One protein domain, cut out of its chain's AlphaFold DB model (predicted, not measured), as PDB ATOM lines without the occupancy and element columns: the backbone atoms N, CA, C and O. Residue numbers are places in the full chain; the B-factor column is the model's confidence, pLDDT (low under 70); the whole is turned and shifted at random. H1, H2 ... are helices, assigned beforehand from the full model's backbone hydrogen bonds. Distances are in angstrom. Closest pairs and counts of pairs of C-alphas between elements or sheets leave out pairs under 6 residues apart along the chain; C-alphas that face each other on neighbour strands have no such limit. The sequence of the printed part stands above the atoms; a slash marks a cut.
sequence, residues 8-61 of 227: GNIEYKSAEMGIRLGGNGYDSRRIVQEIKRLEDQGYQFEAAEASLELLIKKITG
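Overview. This is residues 8 to 61 of the 227 residues of the protein "LeuA_dimer domain-containing protein" of Desulfobacteraceae bacterium (UniProt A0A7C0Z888). Three short helices make a triangle: H2, the longest, runs along the domain's long axis as one side, and H1 and H3 both lie on the same side of it, at large angles to it and to each other. H1 and H3 meet H2 by its first residues, 28 to 32, while residues 37 to 42, of which 37 to 39 belong to H2, stick out; the links before and after H2 loop round at opposite ends of the domain. The printed part has 54 residues with three named helices, in the order H1, H2, H3, and no named strand; its class is all helix. The whole is compact, with a radius of gyration of the C-alphas of 10.5 A, and elongated in outline, spanning 31 by 20 by 18 A.

Arrangement. H2, residues 28 to 39, touches H1, residues 8 to 16, with residues 28 to 32 alone. Their closest C-alphas, of Ile 10 and Ser 28, are 6.7 A apart, and their lines are about perpendicular at 79 degrees. H2 only just touches H3, residues 49 to 59, with residues 30 to 31 alone and 3 pairs of C-alphas within 8 A. The closest C-alphas there are those of Ile 31 and Ile 56, 6.5 A apart, at a steep tilt of 54 degrees, opposite ways. H1 and H3 are close but not clearly touching, about perpendicular at 85 degrees, with the closest C-alphas, of Ser 14 and Ile 56, 7.5 A apart. In H1, H2 and H3 every O i to N i+4 pair is within hydrogen-bond range.

Along the chain. H2 is 16.4 A long from C-alpha 28 at (7.089, -21.713, -36.728) to C-alpha 39. H1 is 12.4 A long and begins at C-alpha 8, at (9.644, -27.019, -43.048). H3 is 15.3 A long and ends at C-alpha 59, at (7.515, -22.040, -26.700).

Size, cuts and confidence. The two C-alphas farthest apart, of Gly 23 and Gly 42, are 31.0 A apart. The printed part has no cut. The link from H1 to H2 is long, with 11 residues, and that from H2 to H3 short, with 9. The mean pLDDT of the printed part is 85.0, and residues 22 to 26 are under 70.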
ATOM      1  N   GLY A   8      10.302 -25.770 -42.652       74.25
ATOM      2  CA  GLY A   8       9.644 -27.019 -43.048       74.25
ATOM      3  C   GLY A   8       9.998 -28.205 -42.148       74.25
ATOM      4  O   GLY A   8       9.133 -29.025 -41.865       74.25
ATOM      5  N   ASN A   9      11.233 -28.268 -41.635       78.75
ATOM      6  CA  ASN A   9      11.627 -29.334 -40.715       78.75
ATOM      7  C   ASN A   9      10.974 -29.152 -39.338       78.75
ATOM      8  O   ASN A   9      10.489 -30.112 -38.750       78.75
ATOM      9  N   ILE A  10      10.864 -27.908 -38.859       81.06
ATOM     10  CA  ILE A  10      10.132 -27.598 -37.624       81.06
ATOM     11  C   ILE A  10       8.646 -27.918 -37.752       81.06
ATOM     12  O   ILE A  10       8.078 -28.484 -36.821       81.06
ATOM     13  N   GLU A  11       8.009 -27.588 -38.876       81.06
ATOM     14  CA  GLU A  11       6.608 -27.948 -39.124       81.06
ATOM     15  C   GLU A  11       6.419 -29.471 -39.152       81.06
ATOM     16  O   GLU A  11       5.517 -29.981 -38.488       81.06
ATOM     17  N   TYR A  12       7.312 -30.198 -39.833       82.75
ATOM     18  CA  TYR A  12       7.304 -31.660 -39.878       82.75
ATOM     19  C   TYR A  12       7.492 -32.285 -38.485       82.75
ATOM     20  O   TYR A  12       6.654 -33.068 -38.040       82.75
ATOM     21  N   LYS A  13       8.535 -31.884 -37.747       81.94
ATOM     22  CA  LYS A  13       8.821 -32.382 -36.392       81.94
ATOM     23  C   LYS A  13       7.714 -32.042 -35.401       81.94
ATOM     24  O   LYS A  13       7.319 -32.887 -34.605       81.94
ATOM     25  N   SER A  14       7.166 -30.831 -35.479       82.69
ATOM     26  CA  SER A  14       6.030 -30.430 -34.643       82.69
ATOM     27  C   SER A  14       4.818 -31.321 -34.909       82.69
ATOM     28  O   SER A  14       4.169 -31.751 -33.959       82.69
ATOM     29  N   ALA A  15       4.547 -31.666 -36.172       81.62
ATOM     30  CA  ALA A  15       3.484 -32.602 -36.522       81.62
ATOM     31  C   ALA A  15       3.747 -34.021 -35.978       81.62
ATOM     32  O   ALA A  15       2.842 -34.587 -35.367       81.62
ATOM     33  N   GLU A  16       4.968 -34.561 -36.110       83.00
ATOM     34  CA  GLU A  16       5.357 -35.859 -35.511       83.00
ATOM     35  C   GLU A  16       5.143 -35.879 -33.986       83.00
ATOM     36  O   GLU A  16       4.700 -36.877 -33.420       83.00
ATOM     37  N   MET A  17       5.402 -34.754 -33.313       80.12
ATOM     38  CA  MET A  17       5.253 -34.601 -31.862       80.12
ATOM     39  C   MET A  17       3.805 -34.310 -31.414       80.12
ATOM     40  O   MET A  17       3.536 -34.218 -30.208       80.12
ATOM     41  N   GLY A  18       2.868 -34.153 -32.358       78.00
ATOM     42  CA  GLY A  18       1.469 -33.796 -32.099       78.00
ATOM     43  C   GLY A  18       1.252 -32.331 -31.694       78.00
ATOM     44  O   GLY A  18       0.249 -32.008 -31.061       78.00
ATOM     45  N   ILE A  19       2.191 -31.442 -32.022       77.94
ATOM     46  CA  ILE A  19       2.184 -30.017 -31.676       77.94
ATOM     47  C   ILE A  19       1.502 -29.231 -32.800       77.94
ATOM     48  O   ILE A  19       1.966 -29.202 -33.941       77.94
ATOM     49  N   ARG A  20       0.401 -28.545 -32.475       72.00
ATOM     50  CA  ARG A  20      -0.326 -27.710 -33.443       72.00
ATOM     51  C   ARG A  20       0.330 -26.336 -33.568       72.00
ATOM     52  O   ARG A  20       0.377 -25.585 -32.597       72.00
ATOM     53  N   LEU A  21       0.789 -26.001 -34.772       78.00
ATOM     54  CA  LEU A  21       1.324 -24.680 -35.114       78.00
ATOM     55  C   LEU A  21       0.268 -23.829 -35.842       78.00
ATOM     56  O   LEU A  21      -0.607 -24.357 -36.524       78.00
ATOM     57  N   GLY A  22       0.355 -22.502 -35.721       63.50
ATOM     58  CA  GLY A  22      -0.372 -21.548 -36.570       63.50
ATOM     59  C   GLY A  22      -1.824 -21.209 -36.194       63.50
ATOM     60  O   GLY A  22      -2.346 -20.229 -36.717       63.50
ATOM     61  N   GLY A  23      -2.479 -21.936 -35.279       59.12
ATOM     62  CA  GLY A  23      -3.900 -21.715 -34.933       59.12
ATOM     63  C   GLY A  23      -4.187 -20.679 -33.830       59.12
ATOM     64  O   GLY A  23      -5.324 -20.264 -33.650       59.12
ATOM     65  N   ASN A  24      -3.169 -20.277 -33.072       55.91
ATOM     66  CA  ASN A  24      -3.286 -19.570 -31.786       55.91
ATOM     67  C   ASN A  24      -2.117 -18.593 -31.525       55.91
ATOM     68  O   ASN A  24      -1.849 -18.227 -30.387       55.91
ATOM     69  N   GLY A  25      -1.403 -18.169 -32.576       60.22
ATOM     70  CA  GLY A  25      -0.273 -17.231 -32.468       60.22
ATOM     71  C   GLY A  25       1.105 -17.881 -32.274       60.22
ATOM     72  O   GLY A  25       2.117 -17.177 -32.275       60.22
ATOM     73  N   TYR A  26       1.175 -19.212 -32.182       67.44
ATOM     74  CA  TYR A  26       2.431 -19.961 -32.229       67.44
ATOM     75  C   TYR A  26       2.909 -20.109 -33.680       67.44
ATOM     76  O   TYR A  26       2.445 -20.974 -34.423       67.44
ATOM     77  N   ASP A  27       3.813 -19.224 -34.107       74.56
ATOM     78  CA  ASP A  27       4.416 -19.267 -35.443       74.56
ATOM     79  C   ASP A  27       5.733 -20.057 -35.408       74.56
ATOM     80  O   ASP A  27       6.636 -19.746 -34.627       74.56
ATOM     81  N   SER A  28       5.852 -21.026 -36.321       78.38
ATOM     82  CA  SER A  28       7.089 -21.713 -36.728       78.38
ATOM     83  C   SER A  28       8.333 -20.809 -36.740       78.38
ATOM     84  O   SER A  28       9.422 -21.237 -36.364       78.38
ATOM     85  N   ARG A  29       8.177 -19.529 -37.106       82.69
ATOM     86  CA  ARG A  29       9.259 -18.539 -37.098       82.69
ATOM     87  C   ARG A  29       9.851 -18.292 -35.714       82.69
ATOM     88  O   ARG A  29      11.070 -18.198 -35.619       82.69
ATOM     89  N   ARG A  30       9.033 -18.204 -34.658       83.75
ATOM     90  CA  ARG A  30       9.529 -18.008 -33.283       83.75
ATOM     91  C   ARG A  30      10.336 -19.215 -32.815       83.75
ATOM     92  O   ARG A  30      11.407 -19.040 -32.250       83.75
ATOM     93  N   ILE A  31       9.855 -20.418 -33.123       87.12
ATOM     94  CA  ILE A  31      10.554 -21.670 -32.806       87.12
ATOM     95  C   ILE A  31      11.913 -21.711 -33.514       87.12
ATOM     96  O   ILE A  31      12.935 -21.914 -32.871       87.12
ATOM     97  N   VAL A  32      11.946 -21.434 -34.823       88.75
ATOM     98  CA  VAL A  32      13.197 -21.388 -35.600       88.75
ATOM     99  C   VAL A  32      14.171 -20.341 -35.052       88.75
ATOM    100  O   VAL A  32      15.370 -20.600 -34.981       88.75
ATOM    101  N   GLN A  33      13.681 -19.154 -34.687       89.81
ATOM    102  CA  GLN A  33      14.516 -18.094 -34.113       89.81
ATOM    103  C   GLN A  33      15.132 -18.521 -32.783       89.81
ATOM    104  O   GLN A  33      16.324 -18.308 -32.575       89.81
ATOM    105  N   GLU A  34      14.345 -19.151 -31.914       91.31
ATOM    106  CA  GLU A  34      14.819 -19.593 -30.607       91.31
ATOM    107  C   GLU A  34      15.812 -20.755 -30.713       91.31
ATOM    108  O   GLU A  34      16.852 -20.734 -30.056       91.31
ATOM    109  N   ILE A  35      15.562 -21.712 -31.611       91.56
ATOM    110  CA  ILE A  35      16.507 -22.796 -31.906       91.56
ATOM    111  C   ILE A  35      17.836 -22.221 -32.387       91.56
ATOM    112  O   ILE A  35      18.870 -22.567 -31.830       91.56
ATOM    113  N   LYS A  36      17.823 -21.288 -33.348       91.44
ATOM    114  CA  LYS A  36      19.054 -20.635 -33.824       91.44
ATOM    115  C   LYS A  36      19.789 -19.911 -32.698       91.44
ATOM    116  O   LYS A  36      20.995 -20.067 -32.561       91.44
ATOM    117  N   ARG A  37      19.063 -19.175 -31.849       94.69
ATOM    118  CA  ARG A  37      19.639 -18.483 -30.687       94.69
ATOM    119  C   ARG A  37      20.340 -19.458 -29.736       94.69
ATOM    120  O   ARG A  37      21.390 -19.126 -29.186       94.69
ATOM    121  N   LEU A  38      19.755 -20.628 -29.491       95.12
ATOM    122  CA  LEU A  38      20.330 -21.666 -28.633       95.12
ATOM    123  C   LEU A  38      21.493 -22.397 -29.328       95.12
ATOM    124  O   LEU A  38      22.528 -22.625 -28.705       95.12
ATOM    125  N   GLU A  39      21.397 -22.686 -30.625       93.25
ATOM    126  CA  GLU A  39      22.502 -23.244 -31.419       93.25
ATOM    127  C   GLU A  39      23.732 -22.320 -31.388       93.25
ATOM    128  O   GLU A  39      24.835 -22.783 -31.096       93.25
ATOM    129  N   ASP A  40      23.540 -21.002 -31.528       92.69
ATOM    130  CA  ASP A  40      24.601 -19.990 -31.384       92.69
ATOM    131  C   ASP A  40      25.202 -19.953 -29.964       92.69
ATOM    132  O   ASP A  40      26.330 -19.504 -29.748       92.69
ATOM    133  N   GLN A  41      24.463 -20.428 -28.957       92.62
ATOM    134  CA  GLN A  41      24.968 -20.575 -27.592       92.62
ATOM    135  C   GLN A  41      25.708 -21.890 -27.353       92.62
ATOM    136  O   GLN A  41      26.388 -21.978 -26.326       92.62
ATOM    137  N   GLY A  42      25.615 -22.842 -28.287       93.50
ATOM    138  CA  GLY A  42      26.319 -24.118 -28.283       93.50
ATOM    139  C   GLY A  42      25.426 -25.358 -28.202       93.50
ATOM    140  O   GLY A  42      25.960 -26.470 -28.179       93.50
ATOM    141  N   TYR A  43      24.097 -25.203 -28.157       95.50
ATOM    142  CA  TYR A  43      23.165 -26.338 -28.151       95.50
ATOM    143  C   TYR A  43      23.244 -27.118 -29.471       95.50
ATOM    144  O   TYR A  43      23.549 -26.562 -30.523       95.50
ATOM    145  N   GLN A  44      22.974 -28.424 -29.416       93.62
ATOM    146  CA  GLN A  44      22.883 -29.279 -30.603       93.62
ATOM    147  C   GLN A  44      21.677 -30.205 -30.472       93.62
ATOM    148  O   GLN A  44      21.766 -31.281 -29.885       93.62
ATOM    149  N   PHE A  45      20.547 -29.771 -31.027       92.62
ATOM    150  CA  PHE A  45      19.275 -30.487 -30.921       92.62
ATOM    151  C   PHE A  45      19.194 -31.741 -31.803       92.62
ATOM    152  O   PHE A  45      18.400 -32.627 -31.514       92.62
ATOM    153  N   GLU A  46      20.052 -31.869 -32.822       88.25
ATOM    154  CA  GLU A  46      20.151 -33.071 -33.677       88.25
ATOM    155  C   GLU A  46      20.445 -34.344 -32.881       88.25
ATOM    156  O   GLU A  46      19.958 -35.415 -33.225       88.25
ATOM    157  N   ALA A  47      21.212 -34.217 -31.798       88.06
ATOM    158  CA  ALA A  47      21.561 -35.320 -30.913       88.06
ATOM    159  C   ALA A  47      20.730 -35.325 -29.615       88.06
ATOM    160  O   ALA A  47      21.065 -36.054 -28.686       88.06
ATOM    161  N   ALA A  48      19.690 -34.490 -29.517       93.69
ATOM    162  CA  ALA A  48      18.911 -34.287 -28.297       93.69
ATOM    163  C   ALA A  48      17.437 -33.981 -28.607       93.69
ATOM    164  O   ALA A  48      16.918 -32.898 -28.313       93.69
ATOM    165  N   GLU A  49      16.763 -34.947 -29.234       92.06
ATOM    166  CA  GLU A  49      15.375 -34.803 -29.684       92.06
ATOM    167  C   GLU A  49      14.379 -34.550 -28.543       92.06
ATOM    168  O   GLU A  49      13.410 -33.817 -28.740       92.06
ATOM    169  N   ALA A  50      14.633 -35.078 -27.340       95.69
ATOM    170  CA  ALA A  50      13.755 -34.863 -26.192       95.69
ATOM    171  C   ALA A  50      13.798 -33.403 -25.721       95.69
ATOM    172  O   ALA A  50      12.748 -32.795 -25.513       95.69
ATOM    173  N   SER A  51      14.993 -32.805 -25.650       97.38
ATOM    174  CA  SER A  51      15.145 -31.371 -25.367       97.38
ATOM    175  C   SER A  51      14.494 -30.505 -26.451       97.38
ATOM    176  O   SER A  51      13.898 -29.476 -26.140       97.38
ATOM    177  N   LEU A  52      14.544 -30.925 -27.722       94.56
ATOM    178  CA  LEU A  52      13.849 -30.224 -28.804       94.56
ATOM    179  C   LEU A  52      12.323 -30.285 -28.645       94.56
ATOM    180  O   LEU A  52      11.664 -29.252 -28.758       94.56
ATOM    181  N   GLU A  53      11.751 -31.462 -28.366       93.81
ATOM    182  CA  GLU A  53      10.303 -31.609 -28.146       93.81
ATOM    183  C   GLU A  53       9.837 -30.734 -26.974       93.81
ATOM    184  O   GLU A  53       8.857 -29.994 -27.105       93.81
ATOM    185  N   LEU A  54      10.566 -30.765 -25.853       95.12
ATOM    186  CA  LEU A  54      10.273 -29.938 -24.682       95.12
ATOM    187  C   LEU A  54      10.360 -28.446 -25.001       95.12
ATOM    188  O   LEU A  54       9.444 -27.702 -24.655       95.12
ATOM    189  N   LEU A  55      11.404 -28.005 -25.706       93.81
ATOM    190  CA  LEU A  55      11.561 -26.611 -26.124       93.81
ATOM    191  C   LEU A  55      10.370 -26.139 -26.964       93.81
ATOM    192  O   LEU A  55       9.797 -25.084 -26.691       93.81
ATOM    193  N   ILE A  56       9.962 -26.920 -27.968       91.56
ATOM    194  CA  ILE A  56       8.837 -26.552 -28.835       91.56
ATOM    195  C   ILE A  56       7.543 -26.487 -28.012       91.56
ATOM    196  O   ILE A  56       6.774 -25.533 -28.149       91.56
ATOM    197  N   LYS A  57       7.298 -27.448 -27.117       90.75
ATOM    198  CA  LYS A  57       6.114 -27.421 -26.245       90.75
ATOM    199  C   LYS A  57       6.125 -26.220 -25.294       90.75
ATOM    200  O   LYS A  57       5.094 -25.564 -25.173       90.75
ATOM    201  N   LYS A  58       7.277 -25.872 -24.707       90.75
ATOM    202  CA  LYS A  58       7.465 -24.677 -23.860       90.75
ATOM    203  C   LYS A  58       7.163 -23.390 -24.641       90.75
ATOM    204  O   LYS A  58       6.328 -22.597 -24.218       90.75
ATOM    205  N   ILE A  59       7.752 -23.215 -25.830       88.56
ATOM    206  CA  ILE A  59       7.515 -22.040 -26.700       88.56
ATOM    207  C   ILE A  59       6.044 -21.930 -27.113       88.56
ATOM    208  O   ILE A  59       5.516 -20.828 -27.275       88.56
ATOM    209  N   THR A  60       5.386 -23.073 -27.307       86.62
ATOM    210  CA  THR A  60       3.988 -23.134 -27.735       86.62
ATOM    211  C   THR A  60       2.981 -23.233 -26.591       86.62
ATOM    212  O   THR A  60       1.816 -23.524 -26.848       86.62
ATOM    213  N   GLY A  61       3.395 -23.025 -25.335       86.25
ATOM    214  CA  GLY A  61       2.503 -23.099 -24.169       86.25
ATOM    215  C   GLY A  61       1.760 -24.436 -24.032       86.25
ATOM    216  O   GLY A  61       0.682 -24.482 -23.454       86.25
TER     217      GLY A  61